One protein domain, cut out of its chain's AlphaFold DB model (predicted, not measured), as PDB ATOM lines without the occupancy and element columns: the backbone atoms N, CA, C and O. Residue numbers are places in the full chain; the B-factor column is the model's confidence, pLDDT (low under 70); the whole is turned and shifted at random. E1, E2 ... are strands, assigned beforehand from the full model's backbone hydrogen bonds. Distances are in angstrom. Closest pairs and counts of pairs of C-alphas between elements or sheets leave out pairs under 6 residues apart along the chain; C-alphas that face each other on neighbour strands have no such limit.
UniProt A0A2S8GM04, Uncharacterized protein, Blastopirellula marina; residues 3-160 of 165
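AT A GLANCE: This is residues 3 to 160 of the 165 residues of an uncharacterized protein of Blastopirellula marina (UniProt A0A2S8GM04). Small antiparallel sheets are stacked face to face in a row, slab after slab: the hairpin E1 E2 at one end, then the four-stranded sheets E3 to E6, E7 to E10 and E11 to E14. The row makes the longest axis, and the unnamed residues 3 to 14 lie at the E1 E2 end. The printed part has 158 residues with no named helix and 14 named strands, E1 to E14 in chain order; each four-stranded sheet is ordered as its strands follow in the chain. The class is all strand, though under half of the residues, 76 of 158, are in named strands. The whole is compact, with a radius of gyration of the C-alphas of 16.5 A, and flat, spanning 53 by 33 by 18 A.

IN THESE COORDINATES: Start at E11, residues 123 to 129, 16.6 A long; find C-alpha 123 at (42.843, -17.281, -13.019). E12, residues 132 to 139, is the longest at 20.8 A; E13, residues 144 to 150, runs 19.2 A; E14, residues 157 to 159, ends with C-alpha 159 at (42.321, -22.877, -1.754). Next look at E7, residues 85 to 89, E8, 94 to 98, E9, 103 to 107, and E10, 110 to 114. Then come E3, residues 46 to 49, E4, 55 to 60, E5, 63 to 68, 16.3 A long, and E6, 75 to 77. Last, find C-alpha 15 at (30.384, -11.963, -35.107), where E1, residues 15 to 20, begins; E2 is residues 30 to 35, 16.4 A.

HOW THE PARTS SIT: Each four-stranded sheet is a meander, each strand the antiparallel neighbour of the one before. In the strongly twisted E11 sheet, look for N 134 and O 127 at 2.8 A, N 150 and O 133 at 2.8 A, and N 158 and O 149 at 2.8 A. It is face to face with the strongly twisted E7 sheet, strands at 14 degrees; the closest C-alphas of E7 and E11 are those of Met 87 and Gly 127, 7.2 A. Within the E7 sheet, N 96 and O 87 are 2.8 A apart. The E7 and E3 sheets are face to face, strands at 13 degrees; the closest C-alphas of E3 and E7 are those of Phe 48 and Ala 88, 7.6 A. The E3 sheet and the hairpin E1 E2 are face to face, strands at 18 degrees; N 20 and O 30 are 2.8 A apart. These pairs form a stack of sheets, face to face in turn.

THE WHOLE: The C-alphas of Ser 26 and His 142 are the two farthest apart, 57.2 A. The printed part has no cut, and no link is long. Mean pLDDT of the printed part is 91.6; look for values under 70 at residues 39 to 41.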
ATOM      1  N   CYS A   3      20.318 -15.651 -35.756       84.50
ATOM      2  CA  CYS A   3      21.157 -14.815 -34.895       84.50
ATOM      3  C   CYS A   3      20.820 -15.040 -33.412       84.50
ATOM      4  O   CYS A   3      19.665 -14.895 -32.993       84.50
ATOM      5  N   PHE A   4      21.824 -15.398 -32.612       86.88
ATOM      6  CA  PHE A   4      21.683 -15.770 -31.202       86.88
ATOM      7  C   PHE A   4      21.858 -14.586 -30.232       86.88
ATOM      8  O   PHE A   4      22.394 -13.539 -30.607       86.88
ATOM      9  N   PRO A   5      21.352 -14.687 -28.981       80.81
ATOM     10  CA  PRO A   5      20.735 -15.852 -28.323       80.81
ATOM     11  C   PRO A   5      19.246 -16.061 -28.640       80.81
ATOM     12  O   PRO A   5      18.699 -17.099 -28.306       80.81
ATOM     13  N   LYS A   6      18.569 -15.111 -29.297       80.06
ATOM     14  CA  LYS A   6      17.111 -15.186 -29.532       80.06
ATOM     15  C   LYS A   6      16.693 -16.017 -30.751       80.06
ATOM     16  O   LYS A   6      15.512 -16.018 -31.077       80.06
ATOM     17  N   ALA A   7      17.643 -16.652 -31.440       84.12
ATOM     18  CA  ALA A   7      17.407 -17.400 -32.674       84.12
ATOM     19  C   ALA A   7      16.584 -16.608 -33.711       84.12
ATOM     20  O   ALA A   7      15.623 -17.113 -34.288       84.12
ATOM     21  N   ILE A   8      16.928 -15.335 -33.931       82.62
ATOM     22  CA  ILE A   8      16.179 -14.489 -34.869       82.62
ATOM     23  C   ILE A   8      16.509 -14.946 -36.290       82.62
ATOM     24  O   ILE A   8      17.638 -14.769 -36.757       82.62
ATOM     25  N   GLU A   9      15.528 -15.541 -36.964       82.06
ATOM     26  CA  GLU A   9      15.668 -16.012 -38.338       82.06
ATOM     27  C   GLU A   9      15.887 -14.840 -39.309       82.06
ATOM     28  O   GLU A   9      15.238 -13.797 -39.220       82.06
ATOM     29  N   GLY A  10      16.837 -14.998 -40.235       70.31
ATOM     30  CA  GLY A  10      17.140 -14.011 -41.277       70.31
ATOM     31  C   GLY A  10      17.895 -12.766 -40.796       70.31
ATOM     32  O   GLY A  10      18.248 -11.921 -41.618       70.31
ATOM     33  N   ALA A  11      18.178 -12.648 -39.496       73.88
ATOM     34  CA  ALA A  11      18.972 -11.554 -38.949       73.88
ATOM     35  C   ALA A  11      20.477 -11.773 -39.164       73.88
ATOM     36  O   ALA A  11      20.971 -12.898 -39.102       73.88
ATOM     37  N   TYR A  12      21.200 -10.671 -39.360       73.25
ATOM     38  CA  TYR A  12      22.657 -10.632 -39.452       73.25
ATOM     39  C   TYR A  12      23.227  -9.772 -38.325       73.25
ATOM     40  O   TYR A  12      22.678  -8.718 -37.999       73.25
ATOM     41  N   ALA A  13      24.350 -10.208 -37.766       77.25
ATOM     42  CA  ALA A  13      25.180  -9.414 -36.878       77.25
ATOM     43  C   ALA A  13      26.651  -9.691 -37.194       77.25
ATOM     44  O   ALA A  13      26.995 -10.790 -37.622       77.25
ATOM     45  N   ASP A  14      27.510  -8.698 -36.974       81.88
ATOM     46  CA  ASP A  14      28.949  -8.940 -36.985       81.88
ATOM     47  C   ASP A  14      29.314  -9.883 -35.828       81.88
ATOM     48  O   ASP A  14      28.828  -9.700 -34.706       81.88
ATOM     49  N   GLY A  15      30.105 -10.924 -36.095       87.06
ATOM     50  CA  GLY A  15      30.384 -11.963 -35.107       87.06
ATOM     51  C   GLY A  15      30.868 -13.301 -35.673       87.06
ATOM     52  O   GLY A  15      31.258 -13.414 -36.834       87.06
ATOM     53  N   LEU A  16      30.840 -14.340 -34.833       90.88
ATOM     54  CA  LEU A  16      31.215 -15.702 -35.204       90.88
ATOM     55  C   LEU A  16      30.046 -16.335 -35.958       90.88
ATOM     56  O   LEU A  16      28.948 -16.435 -35.414       90.88
ATOM     57  N   THR A  17      30.281 -16.777 -37.190       93.50
ATOM     58  CA  THR A  17      29.275 -17.491 -37.986       93.50
ATOM     59  C   THR A  17      29.710 -18.933 -38.199       93.50
ATOM     60  O   THR A  17      30.837 -19.180 -38.622       93.50
ATOM     61  N   LEU A  18      28.815 -19.873 -37.905       94.38
ATOM     62  CA  LEU A  18      29.048 -21.311 -37.992       94.38
ATOM     63  C   LEU A  18      27.960 -21.969 -38.842       94.38
ATOM     64  O   LEU A  18      26.784 -21.623 -38.731       94.38
ATOM     65  N   GLU A  19      28.349 -22.951 -39.650       95.50
ATOM     66  CA  GLU A  19      27.413 -23.957 -40.143       95.50
ATOM     67  C   GLU A  19      27.256 -25.036 -39.069       95.50
ATOM     68  O   GLU A  19      28.233 -25.640 -38.628       95.50
ATOM     69  N   ILE A  20      26.021 -25.252 -38.627       93.56
ATOM     70  CA  ILE A  20      25.652 -26.282 -37.667       93.56
ATOM     71  C   ILE A  20      25.088 -27.458 -38.452       93.56
ATOM     72  O   ILE A  20      24.095 -27.322 -39.167       93.56
ATOM     73  N   VAL A  21      25.739 -28.609 -38.302       93.31
ATOM     74  CA  VAL A  21      25.271 -29.888 -38.838       93.31
ATOM     75  C   VAL A  21      24.500 -30.603 -37.723       93.31
ATOM     76  O   VAL A  21      25.104 -30.924 -36.694       93.31
ATOM     77  N   PRO A  22      23.179 -30.808 -37.874       91.38
ATOM     78  CA  PRO A  22      22.369 -31.518 -36.895       91.38
ATOM     79  C   PRO A  22      22.868 -32.944 -36.663       91.38
ATOM     80  O   PRO A  22      23.448 -33.573 -37.545       91.38
ATOM     81  N   PHE A  23      22.602 -33.474 -35.471       87.94
ATOM     82  CA  PHE A  23      22.826 -34.895 -35.201       87.94
ATOM     83  C   PHE A  23      21.756 -35.774 -35.867       87.94
ATOM     84  O   PHE A  23      22.016 -36.925 -36.204       87.94
ATOM     85  N   SER A  24      20.539 -35.245 -36.017       86.38
ATOM     86  CA  SER A  24      19.432 -35.933 -36.677       86.38
ATOM     87  C   SER A  24      19.495 -35.774 -38.195       86.38
ATOM     88  O   SER A  24      19.562 -34.653 -38.689       86.38
ATOM     89  N   ASP A  25      19.304 -36.870 -38.931       87.81
ATOM     90  CA  ASP A  25      19.159 -36.855 -40.398       87.81
ATOM     91  C   ASP A  25      17.853 -36.190 -40.876       87.81
ATOM     92  O   ASP A  25      17.624 -36.015 -42.071       87.81
ATOM     93  N   SER A  26      16.946 -35.849 -39.956       86.19
ATOM     94  CA  SER A  26      15.649 -35.241 -40.271       86.19
ATOM     95  C   SER A  26      15.706 -33.730 -40.514       86.19
ATOM     96  O   SER A  26      14.654 -33.125 -40.723       86.19
ATOM     97  N   MET A  27      16.880 -33.106 -40.401       86.19
ATOM     98  CA  MET A  27      17.053 -31.661 -40.513       86.19
ATOM     99  C   MET A  27      18.288 -31.331 -41.358       86.19
ATOM    100  O   MET A  27      19.356 -31.903 -41.155       86.19
ATOM    101  N   ASP A  28      18.137 -30.380 -42.279       91.38
ATOM    102  CA  ASP A  28      19.258 -29.836 -43.048       91.38
ATOM    103  C   ASP A  28      20.204 -29.013 -42.157       91.38
ATOM    104  O   ASP A  28      19.811 -28.489 -41.107       91.38
ATOM    105  N   SER A  29      21.455 -28.848 -42.602       93.25
ATOM    106  CA  SER A  29      22.383 -27.930 -41.944       93.25
ATOM    107  C   SER A  29      21.851 -26.497 -41.949       93.25
ATOM    108  O   SER A  29      21.085 -26.071 -42.821       93.25
ATOM    109  N   TRP A  30      22.237 -25.729 -40.935       93.38
ATOM    110  CA  TRP A  30      21.759 -24.365 -40.765       93.38
ATOM    111  C   TRP A  30      22.856 -23.447 -40.242       93.38
ATOM    112  O   TRP A  30      23.798 -23.866 -39.582       93.38
ATOM    113  N   ILE A  31      22.742 -22.158 -40.562       94.12
ATOM    114  CA  ILE A  31      23.745 -21.158 -40.183       94.12
ATOM    115  C   ILE A  31      23.368 -20.486 -38.864       94.12
ATOM    116  O   ILE A  31      22.257 -19.956 -38.749       94.12
ATOM    117  N   ALA A  32      24.308 -20.458 -37.924       94.06
ATOM    118  CA  ALA A  32      24.250 -19.753 -36.650       94.06
ATOM    119  C   ALA A  32      25.203 -18.552 -36.655       94.06
ATOM    120  O   ALA A  32      26.365 -18.697 -37.029       94.06
ATOM    121  N   THR A  33      24.745 -17.395 -36.180       94.44
ATOM    122  CA  THR A  33      25.588 -16.213 -35.958       94.44
ATOM    123  C   THR A  33      25.533 -15.794 -34.490       94.44
ATOM    124  O   THR A  33      24.452 -15.570 -33.936       94.44
ATOM    125  N   PHE A  34      26.707 -15.667 -33.873       92.62
ATOM    126  CA  PHE A  34      26.911 -15.250 -32.487       92.62
ATOM    127  C   PHE A  34      27.522 -13.843 -32.483       92.62
ATOM    128  O   PHE A  34      28.678 -13.688 -32.891       92.62
ATOM    129  N   PRO A  35      26.749 -12.809 -32.106       88.44
ATOM    130  CA  PRO A  35      27.143 -11.417 -32.289       88.44
ATOM    131  C   PRO A  35      28.309 -11.020 -31.381       88.44
ATOM    132  O   PRO A  35      28.332 -11.364 -30.202       88.44
ATOM    133  N   ASN A  36      29.225 -10.199 -31.894       84.88
ATOM    134  CA  ASN A  36      30.198  -9.512 -31.054       84.88
ATOM    135  C   ASN A  36      29.509  -8.379 -30.283       84.88
ATOM    136  O   ASN A  36      29.028  -7.409 -30.871       84.88
ATOM    137  N   ARG A  37      29.473  -8.492 -28.954       78.88
ATOM    138  CA  ARG A  37      28.852  -7.498 -28.062       78.88
ATOM    139  C   ARG A  37      29.849  -6.584 -27.350       78.88
ATOM    140  O   ARG A  37      29.449  -5.806 -26.491       78.88
ATOM    141  N   GLY A  38      31.125  -6.627 -27.738       70.81
ATOM    142  CA  GLY A  38      32.134  -5.669 -27.284       70.81
ATOM    143  C   GLY A  38      32.851  -6.040 -25.984       70.81
ATOM    144  O   GLY A  38      33.388  -5.154 -25.320       70.81
ATOM    145  N   TRP A  39      32.901  -7.320 -25.613       68.12
ATOM    146  CA  TRP A  39      33.740  -7.767 -24.499       68.12
ATOM    147  C   TRP A  39      35.222  -7.656 -24.878       68.12
ATOM    148  O   TRP A  39      35.716  -8.369 -25.746       68.12
ATOM    149  N   ALA A  40      35.948  -6.751 -24.217       60.47
ATOM    150  CA  ALA A  40      37.352  -6.468 -24.528       60.47
ATOM    151  C   ALA A  40      38.339  -7.563 -24.066       60.47
ATOM    152  O   ALA A  40      39.516  -7.501 -24.417       60.47
ATOM    153  N   ARG A  41      37.892  -8.514 -23.231       65.12
ATOM    154  CA  ARG A  41      38.732  -9.528 -22.567       65.12
ATOM    155  C   ARG A  41      38.006 -10.872 -22.399       65.12
ATOM    156  O   ARG A  41      37.777 -11.308 -21.276       65.12
ATOM    157  N   GLY A  42      37.604 -11.486 -23.508       71.62
ATOM    158  CA  GLY A  42      37.085 -12.860 -23.542       71.62
ATOM    159  C   GLY A  42      38.112 -13.844 -24.103       71.62
ATOM    160  O   GLY A  42      39.140 -13.425 -24.639       71.62
ATOM    161  N   SER A  43      37.827 -15.142 -23.997       78.44
ATOM    162  CA  SER A  43      38.604 -16.170 -24.688       78.44
ATOM    163  C   SER A  43      38.509 -16.003 -26.205       78.44
ATOM    164  O   SER A  43      37.556 -15.418 -26.733       78.44
ATOM    165  N   GLU A  44      39.458 -16.613 -26.914       84.81
ATOM    166  CA  GLU A  44      39.279 -16.892 -28.337       84.81
ATOM    167  C   GLU A  44      37.987 -17.703 -28.559       84.81
ATOM    168  O   GLU A  44      37.590 -18.482 -27.677       84.81
ATOM    169  N   PRO A  45      37.313 -17.536 -29.711       91.38
ATOM    170  CA  PRO A  45      36.153 -18.341 -30.047       91.38
ATOM    171  C   PRO A  45      36.468 -19.840 -30.002       91.38
ATOM    172  O   PRO A  45      37.502 -20.285 -30.502       91.38
ATOM    173  N   ALA A  46      35.557 -20.628 -29.440       94.00
ATOM    174  CA  ALA A  46      35.723 -22.070 -29.309       94.00
ATOM    175  C   ALA A  46      34.385 -22.795 -29.459       94.00
ATOM    176  O   ALA A  46      33.325 -22.248 -29.163       94.00
ATOM    177  N   VAL A  47      34.437 -24.045 -29.915       95.50
ATOM    178  CA  VAL A  47      33.263 -24.912 -30.045       95.50
ATOM    179  C   VAL A  47      33.593 -26.263 -29.430       95.50
ATOM    180  O   VAL A  47      34.611 -26.868 -29.767       95.50
ATOM    181  N   PHE A  48      32.720 -26.740 -28.552       95.31
ATOM    182  CA  PHE A  48      32.835 -28.043 -27.916       95.31
ATOM    183  C   PHE A  48      31.622 -28.901 -28.262       95.31
ATOM    184  O   PHE A  48      30.474 -28.468 -28.135       95.31
ATOM    185  N   SER A  49      31.882 -30.147 -28.653       90.94
ATOM    186  CA  SER A  49      30.856 -31.185 -28.611       90.94
ATOM    187  C   SER A  49      30.491 -31.452 -27.157       90.94
ATOM    188  O   SER A  49      31.376 -31.651 -26.320       90.94
ATOM    189  N   MET A  50      29.196 -31.470 -26.860       93.56
ATOM    190  CA  MET A  50      28.716 -31.794 -25.523       93.56
ATOM    191  C   MET A  50      28.461 -33.299 -25.389       93.56
ATOM    192  O   MET A  50      28.331 -34.003 -26.391       93.56
ATOM    193  N   PRO A  51      28.379 -33.829 -24.154       86.88
ATOM    194  CA  PRO A  51      28.035 -35.233 -23.938       86.88
ATOM    195  C   PRO A  51      26.682 -35.626 -24.540       86.88
ATOM    196  O   PRO A  51      26.496 -36.776 -24.929       86.88
ATOM    197  N   SER A  52      25.739 -34.678 -24.596       88.81
ATOM    198  CA  SER A  52      24.507 -34.835 -25.359       88.81
ATOM    199  C   SER A  52      24.802 -34.589 -26.845       88.81
ATOM    200  O   SER A  52      25.271 -33.503 -27.190       88.81
ATOM    201  N   PRO A  53      24.522 -35.552 -27.745       86.31
ATOM    202  CA  PRO A  53      24.889 -35.444 -29.158       86.31
ATOM    203  C   PRO A  53      24.110 -34.352 -29.902       86.31
ATOM    204  O   PRO A  53      24.557 -33.870 -30.938       86.31
ATOM    205  N   SER A  54      22.956 -33.937 -29.374       91.06
ATOM    206  CA  SER A  54      22.171 -32.831 -29.920       91.06
ATOM    207  C   SER A  54      22.573 -31.474 -29.343       91.06
ATOM    208  O   SER A  54      21.846 -30.508 -29.543       91.06
ATOM    209  N   GLN A  55      23.668 -31.381 -28.585       93.56
ATOM    210  CA  GLN A  55      24.129 -30.134 -27.986       93.56
ATOM    211  C   GLN A  55      25.550 -29.783 -28.425       93.56
ATOM    212  O   GLN A  55      26.458 -30.616 -28.443       93.56
ATOM    213  N   ALA A  56      25.747 -28.504 -28.712       94.88
ATOM    214  CA  ALA A  56      27.054 -27.896 -28.890       94.88
ATOM    215  C   ALA A  56      27.194 -26.720 -27.923       94.88
ATOM    216  O   ALA A  56      26.253 -25.948 -27.738       94.88
ATOM    217  N   LEU A  57      28.371 -26.574 -27.323       96.44
ATOM    218  CA  LEU A  57      28.726 -25.391 -26.551       96.44
ATOM    219  C   LEU A  57      29.594 -24.493 -27.425       96.44
ATOM    220  O   LEU A  57      30.681 -24.891 -27.845       96.44
ATOM    221  N   VAL A  58      29.106 -23.293 -27.708       96.44
ATOM    222  CA  VAL A  58      29.808 -22.286 -28.504       96.44
ATOM    223  C   VAL A  58      30.231 -21.155 -27.585       96.44
ATOM    224  O   VAL A  58      29.398 -20.585 -26.888       96.44
ATOM    225  N   ILE A  59      31.511 -20.811 -27.603       95.25
ATOM    226  CA  ILE A  59      32.058 -19.641 -26.927       95.25
ATOM    227  C   ILE A  59      32.399 -18.617 -27.999       95.25
ATOM    228  O   ILE A  59      33.159 -18.909 -28.925       95.25
ATOM    229  N   ALA A  60      31.832 -17.423 -27.890       93.25
ATOM    230  CA  ALA A  60      32.074 -16.333 -28.820       93.25
ATOM    231  C   ALA A  60      32.121 -15.014 -28.053       93.25
ATOM    232  O   ALA A  60      31.176 -14.662 -27.354       93.25
ATOM    233  N   PHE A  61      33.231 -14.284 -28.195       90.81
ATOM    234  CA  PHE A  61      33.422 -12.959 -27.596       90.81
ATOM    235  C   PHE A  61      33.139 -12.923 -26.085       90.81
ATOM    236  O   PHE A  61      32.514 -11.989 -25.602       90.81
ATOM    237  N   GLY A  62      33.576 -13.937 -25.332       92.06
ATOM    238  CA  GLY A  62      33.365 -14.012 -23.882       92.06
ATOM    239  C   GLY A  62      31.958 -14.430 -23.441       92.06
ATOM    240  O   GLY A  62      31.698 -14.463 -22.247       92.06
ATOM    241  N   GLU A  63      31.059 -14.780 -24.354       93.38
ATOM    242  CA  GLU A  63      29.760 -15.376 -24.030       93.38
ATOM    243  C   GLU A  63      29.769 -16.866 -24.379       93.38
ATOM    244  O   GLU A  63      30.368 -17.262 -25.384       93.38
ATOM    245  N   ALA A  64      29.081 -17.688 -23.583       94.88
ATOM    246  CA  ALA A  64      28.886 -19.104 -23.869       94.88
ATOM    247  C   ALA A  64      27.419 -19.434 -24.159       94.88
ATOM    248  O   ALA A  64      26.505 -19.031 -23.443       94.88
ATOM    249  N   TYR A  65      27.211 -20.210 -25.216       95.19
ATOM    250  CA  TYR A  65      25.916 -20.565 -25.770       95.19
ATOM    251  C   TYR A  65      25.796 -22.085 -25.819       95.19
ATOM    252  O   TYR A  65      26.575 -22.745 -26.507       95.19
ATOM    253  N   LEU A  66      24.806 -22.644 -25.131       95.19
ATOM    254  CA  LEU A  66      24.430 -24.047 -25.266       95.19
ATOM    255  C   LEU A  66      23.346 -24.164 -26.342       95.19
ATOM    256  O   LEU A  66      22.197 -23.773 -26.131       95.19
ATOM    257  N   VAL A  67      23.735 -24.670 -27.507       94.69
ATOM    258  CA  VAL A  67      22.925 -24.714 -28.730       94.69
ATOM    259  C   VAL A  67      22.414 -26.129 -28.957       94.69
ATOM    260  O   VAL A  67      23.210 -27.068 -29.005       94.69
ATOM    261  N   ASN A  68      21.105 -26.288 -29.156       93.75
ATOM    262  CA  ASN A  68      20.554 -27.537 -29.667       93.75
ATOM    263  C   ASN A  68      20.786 -27.620 -31.183       93.75
ATOM    264  O   ASN A  68      20.288 -26.797 -31.948       93.75
ATOM    265  N   THR A  69      21.535 -28.620 -31.636       93.69
ATOM    266  CA  THR A  69      21.885 -28.774 -33.055       93.69
ATOM    267  C   THR A  69      20.698 -29.208 -33.917       93.69
ATOM    268  O   THR A  69      20.694 -28.935 -35.116       93.69
ATOM    269  N   ASN A  70      19.677 -29.822 -33.311       94.00
ATOM    270  CA  ASN A  70      18.457 -30.281 -33.977       94.00
ATOM    271  C   ASN A  70      17.297 -29.270 -33.897       94.00
ATOM    272  O   ASN A  70      16.255 -29.505 -34.502       94.00
ATOM    273  N   ASP A  71      17.436 -28.188 -33.124       92.38
ATOM    274  CA  ASP A  71      16.416 -27.143 -33.011       92.38
ATOM    275  C   ASP A  71      17.072 -25.770 -32.767       92.38
ATOM    276  O   ASP A  71      17.437 -25.452 -31.632       92.38
ATOM    277  N   PRO A  72      17.197 -24.917 -33.800       91.19
ATOM    278  CA  PRO A  72      17.856 -23.622 -33.686       91.19
ATOM    279  C   PRO A  72      17.110 -22.653 -32.764       91.19
ATOM    280  O   PRO A  72      17.709 -21.678 -32.318       91.19
ATOM    281  N   SER A  73      15.830 -22.895 -32.455       90.81
ATOM    282  CA  SER A  73      15.071 -22.079 -31.498       90.81
ATOM    283  C   SER A  73      15.451 -22.358 -30.040       90.81
ATOM    284  O   SER A  73      15.162 -21.546 -29.159       90.81
ATOM    285  N   GLN A  74      16.136 -23.476 -29.783       92.25
ATOM    286  CA  GLN A  74      16.565 -23.919 -28.461       92.25
ATOM    287  C   GLN A  74      18.043 -23.574 -28.256       92.25
ATOM    288  O   GLN A  74      18.949 -24.351 -28.565       92.25
ATOM    289  N   CYS A  75      18.287 -22.387 -27.711       93.12
ATOM    290  CA  CYS A  75      19.616 -21.928 -27.333       93.12
ATOM    291  C   CYS A  75      19.569 -21.265 -25.962       93.12
ATOM    292  O   CYS A  75      18.730 -20.402 -25.704       93.12
ATOM    293  N   THR A  76      20.482 -21.675 -25.089       93.25
ATOM    294  CA  THR A  76      20.642 -21.101 -23.752       93.25
ATOM    295  C   THR A  76      21.929 -20.292 -23.718       93.25
ATOM    296  O   THR A  76      23.003 -20.831 -23.969       93.25
ATOM    297  N   LEU A  77      21.822 -19.003 -23.405       93.19
ATOM    298  CA  LEU A  77      22.975 -18.193 -23.020       93.19
ATOM    299  C   LEU A  77      23.322 -18.536 -21.568       93.19
ATOM    300  O   LEU A  77      22.436 -18.476 -20.718       93.19
ATOM    301  N   LEU A  78      24.567 -18.926 -21.306       93.75
ATOM    302  CA  LEU A  78      25.035 -19.225 -19.955       93.75
ATOM    303  C   LEU A  78      25.366 -17.935 -19.197       93.75
ATOM    304  O   LEU A  78      25.756 -16.936 -19.803       93.75
ATOM    305  N   ASP A  79      25.221 -17.977 -17.872       92.88
ATOM    306  CA  ASP A  79      25.398 -16.807 -17.004       92.88
ATOM    307  C   ASP A  79      26.878 -16.441 -16.780       92.88
ATOM    308  O   ASP A  79      27.177 -15.296 -16.433       92.88
ATOM    309  N   ILE A  80      27.812 -17.376 -17.001       93.12
ATOM    310  CA  ILE A  80      29.251 -17.108 -16.913       93.12
ATOM    311  C   ILE A  80      29.706 -16.130 -18.004       93.12
ATOM    312  O   ILE A  80      29.708 -16.435 -19.199       93.12
ATOM    313  N   ILE A  81      30.103 -14.927 -17.581       91.69
ATOM    314  CA  ILE A  81      30.491 -13.836 -18.476       91.69
ATOM    315  C   ILE A  81      31.450 -12.842 -17.779       91.69
ATOM    316  O   ILE A  81      31.156 -12.377 -16.677       91.69
ATOM    317  N   PRO A  82      32.575 -12.456 -18.411       93.06
ATOM    318  CA  PRO A  82      33.100 -13.017 -19.648       93.06
ATOM    319  C   PRO A  82      33.728 -14.396 -19.411       93.06
ATOM    320  O   PRO A  82      34.477 -14.597 -18.459       93.06
ATOM    321  N   VAL A  83      33.497 -15.327 -20.328       95.19
ATOM    322  CA  VAL A  83      34.270 -16.565 -20.421       95.19
ATOM    323  C   VAL A  83      35.673 -16.219 -20.903       95.19
ATOM    324  O   VAL A  83      35.848 -15.700 -22.009       95.19
ATOM    325  N   VAL A  84      36.675 -16.490 -20.069       94.88
ATOM    326  CA  VAL A  84      38.088 -16.210 -20.372       94.88
ATOM    327  C   VAL A  84      38.851 -17.466 -20.772       94.88
ATOM    328  O   VAL A  84      39.889 -17.371 -21.423       94.88
ATOM    329  N   GLY A  85      38.298 -18.644 -20.483       95.00
ATOM    330  CA  GLY A  85      38.770 -19.899 -21.041       95.00
ATOM    331  C   GLY A  85      37.827 -21.064 -20.772       95.00
ATOM    332  O   GLY A  85      36.805 -20.940 -20.094       95.00
ATOM    333  N   ALA A  86      38.169 -22.202 -21.369       96.50
ATOM    334  CA  ALA A  86      37.387 -23.422 -21.283       96.50
ATOM    335  C   ALA A  86      38.263 -24.660 -21.477       96.50
ATOM    336  O   ALA A  86      39.295 -24.611 -22.146       96.50
ATOM    337  N   MET A  87      37.819 -25.786 -20.928       96.12
ATOM    338  CA  MET A  87      38.487 -27.078 -21.056       96.12
ATOM    339  C   MET A  87      37.476 -28.223 -21.033       96.12
ATOM    340  O   MET A  87      36.575 -28.265 -20.199       96.12
ATOM    341  N   ALA A  88      37.632 -29.180 -21.945       96.19
ATOM    342  CA  ALA A  88      36.829 -30.397 -21.942       96.19
ATOM    343  C   ALA A  88      37.421 -31.432 -20.979       96.19
ATOM    344  O   ALA A  88      38.633 -31.640 -20.958       96.19
ATOM    345  N   ILE A  89      36.556 -32.140 -20.250       96.56
ATOM    346  CA  ILE A  89      36.915 -33.294 -19.419       96.56
ATOM    347  C   ILE A  89      36.050 -34.489 -19.870       96.56
ATOM    348  O   ILE A  89      35.024 -34.790 -19.245       96.56
ATOM    349  N   PRO A  90      36.403 -35.163 -20.987       94.25
ATOM    350  CA  PRO A  90      35.537 -36.163 -21.622       94.25
ATOM    351  C   PRO A  90      35.196 -37.348 -20.717       94.25
ATOM    352  O   PRO A  90      34.047 -37.783 -20.671       94.25
ATOM    353  N   GLU A  91      36.165 -37.826 -19.936       94.31
ATOM    354  CA  GLU A  91      35.991 -38.914 -18.963       94.31
ATOM    355  C   GLU A  91      34.994 -38.590 -17.842       94.31
ATOM    356  O   GLU A  91      34.483 -39.495 -17.186       94.31
ATOM    357  N   ARG A  92      34.679 -37.306 -17.639       95.19
ATOM    358  CA  ARG A  92      33.646 -36.846 -16.704       95.19
ATOM    359  C   ARG A  92      32.401 -36.311 -17.409       95.19
ATOM    360  O   ARG A  92      31.487 -35.826 -16.739       95.19
ATOM    361  N   GLN A  93      32.342 -36.408 -18.738       95.31
ATOM    362  CA  GLN A  93      31.251 -35.900 -19.565       95.31
ATOM    363  C   GLN A  93      30.905 -34.447 -19.216       95.31
ATOM    364  O   GLN A  93      29.763 -34.144 -18.867       95.31
ATOM    365  N   MET A  94      31.898 -33.562 -19.239       96.31
ATOM    366  CA  MET A  94      31.676 -32.138 -19.007       96.31
ATOM    367  C   MET A  94      32.656 -31.263 -19.782       96.31
ATOM    368  O   MET A  94      33.742 -31.704 -20.163       96.31
ATOM    369  N   VAL A  95      32.270 -30.007 -19.958       97.44
ATOM    370  CA  VAL A  95      33.164 -28.905 -20.316       97.44
ATOM    371  C   VAL A  95      33.153 -27.929 -19.152       97.44
ATOM    372  O   VAL A  95      32.089 -27.597 -18.643       97.44
ATOM    373  N   VAL A  96      34.326 -27.492 -18.713       97.75
ATOM    374  CA  VAL A  96      34.470 -26.503 -17.648       97.75
ATOM    375  C   VAL A  96      34.820 -25.170 -18.280       97.75
ATOM    376  O   VAL A  96      35.806 -25.066 -19.010       97.75
ATOM    377  N   LEU A  97      33.988 -24.173 -18.015       97.81
ATOM    378  CA  LEU A  97      34.190 -22.776 -18.361       97.81
ATOM    379  C   LEU A  97      34.778 -22.054 -17.157       97.81
ATOM    380  O   LEU A  97      34.528 -22.446 -16.017       97.81
ATOM    381  N   TYR A  98      35.536 -20.994 -17.393       97.00
ATOM    382  CA  TYR A  98      35.996 -20.138 -16.309       97.00
ATOM    383  C   TYR A  98      36.023 -18.672 -16.711       97.00
ATOM    384  O   TYR A  98      36.296 -18.332 -17.869       97.00
ATOM    385  N   ASP A  99      35.705 -17.820 -15.739       95.19
ATOM    386  CA  ASP A  99      35.882 -16.376 -15.812       95.19
ATOM    387  C   ASP A  99      37.174 -15.978 -15.071       95.19
ATOM    388  O   ASP A  99      38.104 -16.775 -14.917       95.19
ATOM    389  N   PHE A 100      37.278 -14.725 -14.630       94.81
ATOM    390  CA  PHE A 100      38.447 -14.265 -13.886       94.81
ATOM    391  C   PHE A 100      38.553 -14.809 -12.461       94.81
ATOM    392  O   PHE A 100      39.611 -14.647 -11.854       94.81
ATOM    393  N   ILE A 101      37.495 -15.365 -11.874       95.75
ATOM    394  CA  ILE A 101      37.466 -15.659 -10.441       95.75
ATOM    395  C   ILE A 101      36.765 -16.966 -10.060       95.75
ATOM    396  O   ILE A 101      36.937 -17.377  -8.918       95.75
ATOM    397  N   TYR A 102      36.003 -17.629 -10.925       97.25
ATOM    398  CA  TYR A 102      35.354 -18.915 -10.649       97.25
ATOM    399  C   TYR A 102      35.269 -19.803 -11.901       97.25
ATOM    400  O   TYR A 102      35.567 -19.387 -13.023       97.25
ATOM    401  N   LEU A 103      34.880 -21.062 -11.685       98.25
ATOM    402  CA  LEU A 103      34.654 -22.064 -12.723       98.25
ATOM    403  C   LEU A 103      33.182 -22.479 -12.735       98.25
ATOM    404  O   LEU A 103      32.547 -22.574 -11.684       98.25
ATOM    405  N   GLU A 104      32.665 -22.810 -13.911       98.12
ATOM    406  CA  GLU A 104      31.355 -23.429 -14.095       98.12
ATOM    407  C   GLU A 104      31.494 -24.705 -14.931       98.12
ATOM    408  O   GLU A 104      32.053 -24.686 -16.030       98.12
ATOM    409  N   ALA A 105      30.977 -25.827 -14.429       97.69
ATOM    410  CA  ALA A 105      30.947 -27.079 -15.178       97.69
ATOM    411  C   ALA A 105      29.621 -27.256 -15.912       97.69
ATOM    412  O   ALA A 105      28.552 -27.268 -15.304       97.69
ATOM    413  N   ILE A 106      29.707 -27.508 -17.214       97.12
ATOM    414  CA  ILE A 106      28.574 -27.772 -18.095       97.12
ATOM    415  C   ILE A 106      28.557 -29.257 -18.454       97.12
ATOM    416  O   ILE A 106      29.516 -29.802 -19.005       97.12
ATOM    417  N   GLY A 107      27.457 -29.925 -18.129       94.44
ATOM    418  CA  GLY A 107      27.189 -31.326 -18.429       94.44
ATOM    419  C   GLY A 107      26.128 -31.536 -19.518       94.44
ATOM    420  O   GLY A 107      25.754 -30.593 -20.209       94.44
ATOM    421  N   PRO A 108      25.608 -32.774 -19.652       89.69
ATOM    422  CA  PRO A 108      24.573 -33.125 -20.628       89.69
ATOM    423  C   PRO A 108      23.247 -32.368 -20.444       89.69
ATOM    424  O   PRO A 108      22.527 -32.158 -21.410       89.69
ATOM    425  N   GLU A 109      22.934 -31.970 -19.210       86.31
ATOM    426  CA  GLU A 109      21.683 -31.288 -18.843       86.31
ATOM    427  C   GLU A 109      21.886 -29.773 -18.627       86.31
ATOM    428  O   GLU A 109      21.033 -29.103 -18.050       86.31
ATOM    429  N   GLY A 110      23.031 -29.224 -19.052       88.88
ATOM    430  CA  GLY A 110      23.428 -27.840 -18.777       88.88
ATOM    431  C   GLY A 110      24.326 -27.711 -17.543       88.88
ATOM    432  O   GLY A 110      25.167 -28.578 -17.295       88.88
ATOM    433  N   SER A 111      24.192 -26.608 -16.800       93.69
ATOM    434  CA  SER A 111      25.041 -26.306 -15.638       93.69
ATOM    435  C   SER A 111      24.953 -27.401 -14.568       93.69
ATOM    436  O   SER A 111      23.864 -27.802 -14.155       93.69
ATOM    437  N   ARG A 112      26.109 -27.918 -14.141       95.50
ATOM    438  CA  ARG A 112      26.240 -28.948 -13.096       95.50
ATOM    439  C   ARG A 112      26.595 -28.347 -11.749       95.50
ATOM    440  O   ARG A 112      26.020 -28.736 -10.737       95.50
ATOM    441  N   TRP A 113      27.570 -27.448 -11.741       97.50
ATOM    442  CA  TRP A 113      28.015 -26.739 -10.552       97.50
ATOM    443  C   TRP A 113      28.748 -25.463 -10.951       97.50
ATOM    444  O   TRP A 113      29.309 -25.363 -12.044       97.50
ATOM    445  N   VAL A 114      28.782 -24.527 -10.008       97.88
ATOM    446  CA  VAL A 114      29.628 -23.335 -10.036       97.88
ATOM    447  C   VAL A 114      30.544 -23.428  -8.822       97.88
ATOM    448  O   VAL A 114      30.072 -23.710  -7.717       97.88
ATOM    449  N   SER A 115      31.848 -23.254  -9.017       97.75
ATOM    450  CA  SER A 115      32.791 -23.275  -7.902       97.75
ATOM    451  C   SER A 115      32.564 -22.060  -6.997       97.75
ATOM    452  O   SER A 115      32.030 -21.037  -7.433       97.75
ATOM    453  N   PRO A 116      33.049 -22.093  -5.747       95.75
ATOM    454  CA  PRO A 116      33.296 -20.864  -5.012       95.75
ATOM    455  C   PRO A 116      34.220 -19.927  -5.803       95.75
ATOM    456  O   PRO A 116      34.906 -20.339  -6.745       95.75
ATOM    457  N   ARG A 117      34.293 -18.669  -5.368       95.06
ATOM    458  CA  ARG A 117      35.330 -17.746  -5.833       95.06
ATOM    459  C   ARG A 117      36.712 -18.325  -5.506       95.06
ATOM    460  O   ARG A 117      36.942 -18.743  -4.377       95.06
ATOM    461  N   LEU A 118      37.620 -18.327  -6.475       95.94
ATOM    462  CA  LEU A 118      38.982 -18.861  -6.377       95.94
ATOM    463  C   LEU A 118      40.079 -17.805  -6.492       95.94
ATOM    464  O   LEU A 118      41.229 -18.087  -6.176       95.94
ATOM    465  N   ALA A 119      39.738 -16.603  -6.956       95.00
ATOM    466  CA  ALA A 119      40.679 -15.500  -7.093       95.00
ATOM    467  C   ALA A 119      40.018 -14.156  -6.816       95.00
ATOM    468  O   ALA A 119      38.803 -13.991  -6.936       95.00
ATOM    469  N   THR A 120      40.831 -13.155  -6.492       92.69
ATOM    470  CA  THR A 120      40.369 -11.770  -6.441       92.69
ATOM    471  C   THR A 120      40.361 -11.106  -7.814       92.69
ATOM    472  O   THR A 120      39.440 -10.335  -8.069       92.69
ATOM    473  N   ASP A 121      41.346 -11.414  -8.668       88.88
ATOM    474  CA  ASP A 121      41.547 -10.750  -9.967       88.88
ATOM    475  C   ASP A 121      42.361 -11.623 -10.945       88.88
ATOM    476  O   ASP A 121      43.527 -11.358 -11.233       88.88
ATOM    477  N   GLY A 122      41.763 -12.716 -11.420       94.06
ATOM    478  CA  GLY A 122      42.322 -13.544 -12.488       94.06
ATOM    479  C   GLY A 122      42.626 -14.984 -12.081       94.06
ATOM    480  O   GLY A 122      43.084 -15.262 -10.970       94.06
ATOM    481  N   LEU A 123      42.418 -15.884 -13.043       96.06
ATOM    482  CA  LEU A 123      42.843 -17.281 -13.019       96.06
ATOM    483  C   LEU A 123      43.888 -17.506 -14.117       96.06
ATOM    484  O   LEU A 123      43.826 -16.875 -15.176       96.06
ATOM    485  N   ARG A 124      44.834 -18.414 -13.883       95.88
ATOM    486  CA  ARG A 124      45.796 -18.872 -14.896       95.88
ATOM    487  C   ARG A 124      46.161 -20.336 -14.697       95.88
ATOM    488  O   ARG A 124      45.867 -20.916 -13.654       95.88
ATOM    489  N   ASP A 125      46.803 -20.903 -15.715       96.38
ATOM    490  CA  ASP A 125      47.288 -22.287 -15.726       96.38
ATOM    491  C   ASP A 125      46.201 -23.306 -15.339       96.38
ATOM    492  O   ASP A 125      46.472 -24.337 -14.727       96.38
ATOM    493  N   VAL A 126      44.950 -22.993 -15.702       97.50
ATOM    494  CA  VAL A 126      43.788 -23.832 -15.415       97.50
ATOM    495  C   VAL A 126      43.847 -25.083 -16.287       97.50
ATOM    496  O   VAL A 126      43.911 -24.993 -17.515       97.50
ATOM    497  N   GLY A 127      43.813 -26.252 -15.659       97.44
ATOM    498  CA  GLY A 127      43.902 -27.541 -16.334       97.44
ATOM    499  C   GLY A 127      43.287 -28.675 -15.524       97.44
ATOM    500  O   GLY A 127      42.821 -28.486 -14.405       97.44
ATOM    501  N   TYR A 128      43.270 -29.873 -16.107       97.69
ATOM    502  CA  TYR A 128      42.808 -31.093 -15.445       97.69
ATOM    503  C   TYR A 128      43.934 -32.123 -15.422       97.69
ATOM    504  O   TYR A 128      44.539 -32.412 -16.456       97.69
ATOM    505  N   GLY A 129      44.207 -32.668 -14.241       94.31
ATOM    506  CA  GLY A 129      45.267 -33.639 -13.998       94.31
ATOM    507  C   GLY A 129      45.042 -34.349 -12.669       94.31
ATOM    508  O   GLY A 129      44.443 -33.787 -11.758       94.31
ATOM    509  N   ASP A 130      45.464 -35.610 -12.577       94.25
ATOM    510  CA  ASP A 130      45.346 -36.430 -11.360       94.25
ATOM    511  C   ASP A 130      43.924 -36.478 -10.754       94.25
ATOM    512  O   ASP A 130      43.734 -36.651  -9.553       94.25
ATOM    513  N   GLY A 131      42.898 -36.347 -11.605       96.25
ATOM    514  CA  GLY A 131      41.491 -36.375 -11.207       96.25
ATOM    515  C   GLY A 131      40.950 -35.064 -10.629       96.25
ATOM    516  O   GLY A 131      39.790 -35.039 -10.218       96.25
ATOM    517  N   LEU A 132      41.738 -33.988 -10.627       97.69
ATOM    518  CA  LEU A 132      41.372 -32.666 -10.124       97.69
ATOM    519  C   LEU A 132      41.460 -31.613 -11.229       97.69
ATOM    520  O   LEU A 132      42.243 -31.730 -12.173       97.69
ATOM    521  N   ILE A 133      40.655 -30.561 -11.099       98.31
ATOM    522  CA  ILE A 133      40.865 -29.322 -11.848       98.31
ATOM    523  C   ILE A 133      41.803 -28.460 -11.011       98.31
ATOM    524  O   ILE A 133      41.534 -28.208  -9.839       98.31
ATOM    525  N   VAL A 134      42.907 -28.029 -11.597       97.75
ATOM    526  CA  VAL A 134      43.971 -27.295 -10.909       97.75
ATOM    527  C   VAL A 134      44.260 -25.998 -11.638       97.75
ATOM    528  O   VAL A 134      43.970 -25.870 -12.825       97.75
ATOM    529  N   GLY A 135      44.841 -25.042 -10.931       97.25
ATOM    530  CA  GLY A 135      45.315 -23.795 -11.512       97.25
ATOM    531  C   GLY A 135      45.789 -22.841 -10.433       97.25
ATOM    532  O   GLY A 135      45.952 -23.222  -9.270       97.25
ATOM    533  N   GLU A 136      45.994 -21.586 -10.812       97.06
ATOM    534  CA  GLU A 136      46.373 -20.530  -9.885       97.06
ATOM    535  C   GLU A 136      45.392 -19.362  -9.952       97.06
ATOM    536  O   GLU A 136      45.015 -18.903 -11.030       97.06
ATOM    537  N   GLY A 137      45.005 -18.858  -8.782       96.19
ATOM    538  CA  GLY A 137      44.206 -17.649  -8.637       96.19
ATOM    539  C   GLY A 137      45.043 -16.502  -8.084       96.19
ATOM    540  O   GLY A 137      45.883 -16.718  -7.204       96.19
ATOM    541  N   TRP A 138      44.806 -15.281  -8.557       95.31
ATOM    542  CA  TRP A 138      45.431 -14.087  -7.988       95.31
ATOM    543  C   TRP A 138      44.832 -13.732  -6.624       95.31
ATOM    544  O   TRP A 138      43.621 -13.526  -6.512       95.31
ATOM    545  N   ASN A 139      45.682 -13.582  -5.607       92.19
ATOM    546  CA  ASN A 139      45.314 -13.117  -4.275       92.19
ATOM    547  C   ASN A 139      45.878 -11.708  -4.040       92.19
ATOM    548  O   ASN A 139      47.061 -11.545  -3.738       92.19
ATOM    549  N   ALA A 140      45.021 -10.691  -4.147       90.69
ATOM    550  CA  ALA A 140      45.415  -9.291  -4.007       90.69
ATOM    551  C   ALA A 140      45.883  -8.923  -2.590       90.69
ATOM    552  O   ALA A 140      46.731  -8.047  -2.445       90.69
ATOM    553  N   ALA A 141      45.379  -9.593  -1.547       89.19
ATOM    554  CA  ALA A 141      45.797  -9.331  -0.167       89.19
ATOM    555  C   ALA A 141      47.267  -9.711   0.074       89.19
ATOM    556  O   ALA A 141      47.943  -9.097   0.899       89.19
ATOM    557  N   HIS A 142      47.766 -10.699  -0.671       87.19
ATOM    558  CA  HIS A 142      49.136 -11.193  -0.562       87.19
ATOM    559  C   HIS A 142      50.008 -10.912  -1.795       87.19
ATOM    560  O   HIS A 142      51.152 -11.365  -1.817       87.19
ATOM    561  N   ASP A 143      49.478 -10.203  -2.797       93.06
ATOM    562  CA  ASP A 143      50.163  -9.832  -4.046       93.06
ATOM    563  C   ASP A 143      50.852 -11.021  -4.744       93.06
ATOM    564  O   ASP A 143      52.023 -10.976  -5.127       93.06
ATOM    565  N   LYS A 144      50.144 -12.153  -4.844       94.38
ATOM    566  CA  LYS A 144      50.696 -13.382  -5.429       94.38
ATOM    567  C   LYS A 144      49.637 -14.278  -6.056       94.38
ATOM    568  O   LYS A 144      48.468 -14.263  -5.678       94.38
ATOM    569  N   TRP A 145      50.101 -15.129  -6.963       95.75
ATOM    570  CA  TRP A 145      49.357 -16.282  -7.458       95.75
ATOM    571  C   TRP A 145      49.418 -17.411  -6.430       95.75
ATOM    572  O   TRP A 145      50.480 -17.693  -5.867       95.75
ATOM    573  N   LEU A 146      48.272 -18.019  -6.149       95.06
ATOM    574  CA  LEU A 146      48.128 -19.116  -5.200       95.06
ATOM    575  C   LEU A 146      47.419 -20.293  -5.871       95.06
ATOM    576  O   LEU A 146      46.443 -20.065  -6.590       95.06
ATOM    577  N   PRO A 147      47.867 -21.535  -5.622       96.38
ATOM    578  CA  PRO A 147      47.268 -22.697  -6.247       96.38
ATOM    579  C   PRO A 147      45.876 -22.983  -5.679       96.38
ATOM    580  O   PRO A 147      45.626 -22.831  -4.477       96.38
ATOM    581  N   PHE A 148      44.991 -23.456  -6.548       96.31
ATOM    582  CA  PHE A 148      43.695 -24.013  -6.185       96.31
ATOM    583  C   PHE A 148      43.539 -25.424  -6.750       96.31
ATOM    584  O   PHE A 148      44.134 -25.784  -7.767       96.31
ATOM    585  N   GLU A 149      42.674 -26.193  -6.102       97.56
ATOM    586  CA  GLU A 149      42.206 -27.491  -6.577       97.56
ATOM    587  C   GLU A 149      40.682 -27.511  -6.500       97.56
ATOM    588  O   GLU A 149      40.108 -27.108  -5.489       97.56
ATOM    589  N   VAL A 150      40.014 -27.985  -7.546       98.19
ATOM    590  CA  VAL A 150      38.560 -28.138  -7.609       98.19
ATOM    591  C   VAL A 150      38.230 -29.583  -7.944       98.19
ATOM    592  O   VAL A 150      38.753 -30.156  -8.906       98.19
ATOM    593  N   ARG A 151      37.334 -30.176  -7.156       97.75
ATOM    594  CA  ARG A 151      36.794 -31.506  -7.436       97.75
ATOM    595  C   ARG A 151      35.815 -31.446  -8.611       97.75
ATOM    596  O   ARG A 151      34.817 -30.729  -8.524       97.75
ATOM    597  N   PRO A 152      36.039 -32.213  -9.693       97.31
ATOM    598  CA  PRO A 152      35.136 -32.214 -10.841       97.31
ATOM    599  C   PRO A 152      33.715 -32.691 -10.514       97.31
ATOM    600  O   PRO A 152      32.782 -32.384 -11.250       97.31
ATOM    601  N   GLU A 153      33.540 -33.482  -9.456       96.19
ATOM    602  CA  GLU A 153      32.256 -34.082  -9.095       96.19
ATOM    603  C   GLU A 153      31.237 -33.053  -8.605       96.19
ATOM    604  O   GLU A 153      30.057 -33.165  -8.931       96.19
ATOM    605  N   ASP A 154      31.682 -32.075  -7.818       96.81
ATOM    606  CA  ASP A 154      30.803 -31.180  -7.063       96.81
ATOM    607  C   ASP A 154      31.260 -29.715  -7.040       96.81
ATOM    608  O   ASP A 154      30.598 -28.882  -6.424       96.81
ATOM    609  N   GLY A 155      32.373 -29.380  -7.699       97.06
ATOM    610  CA  GLY A 155      32.885 -28.011  -7.759       97.06
ATOM    611  C   GLY A 155      33.469 -27.512  -6.437       97.06
ATOM    612  O   GLY A 155      33.793 -26.329  -6.317       97.06
ATOM    613  N   VAL A 156      33.613 -28.383  -5.433       96.56
ATOM    614  CA  VAL A 156      34.198 -27.996  -4.150       96.56
ATOM    615  C   VAL A 156      35.678 -27.717  -4.341       96.56
ATOM    616  O   VAL A 156      36.423 -28.542  -4.874       96.56
ATOM    617  N   ALA A 157      36.080 -26.544  -3.867       95.38
ATOM    618  CA  ALA A 157      37.423 -26.032  -4.016       95.38
ATOM    619  C   ALA A 157      38.215 -26.106  -2.707       95.38
ATOM    620  O   ALA A 157      37.699 -25.786  -1.634       95.38
ATOM    621  N   THR A 158      39.491 -26.455  -2.825       92.88
ATOM    622  CA  THR A 158      40.510 -26.223  -1.805       92.88
ATOM    623  C   THR A 158      41.382 -25.074  -2.286       92.88
ATOM    624  O   THR A 158      41.977 -25.136  -3.363       92.88
ATOM    625  N   LEU A 159      41.468 -24.022  -1.477       86.38
ATOM    626  CA  LEU A 159      42.321 -22.877  -1.754       86.38
ATOM    627  C   LEU A 159      43.541 -22.933  -0.840       86.38
ATOM    628  O   LEU A 159      43.445 -22.726   0.371       86.38
ATOM    629  N   ASN A 160      44.703 -23.219  -1.413       75.44
ATOM    630  CA  ASN A 160      45.912 -23.415  -0.629       75.44
ATOM    631  C   ASN A 160      46.501 -22.051  -0.232       75.44
ATOM    632  O   ASN A 160      47.272 -21.442  -0.972       75.44
TER     633      ASN A 160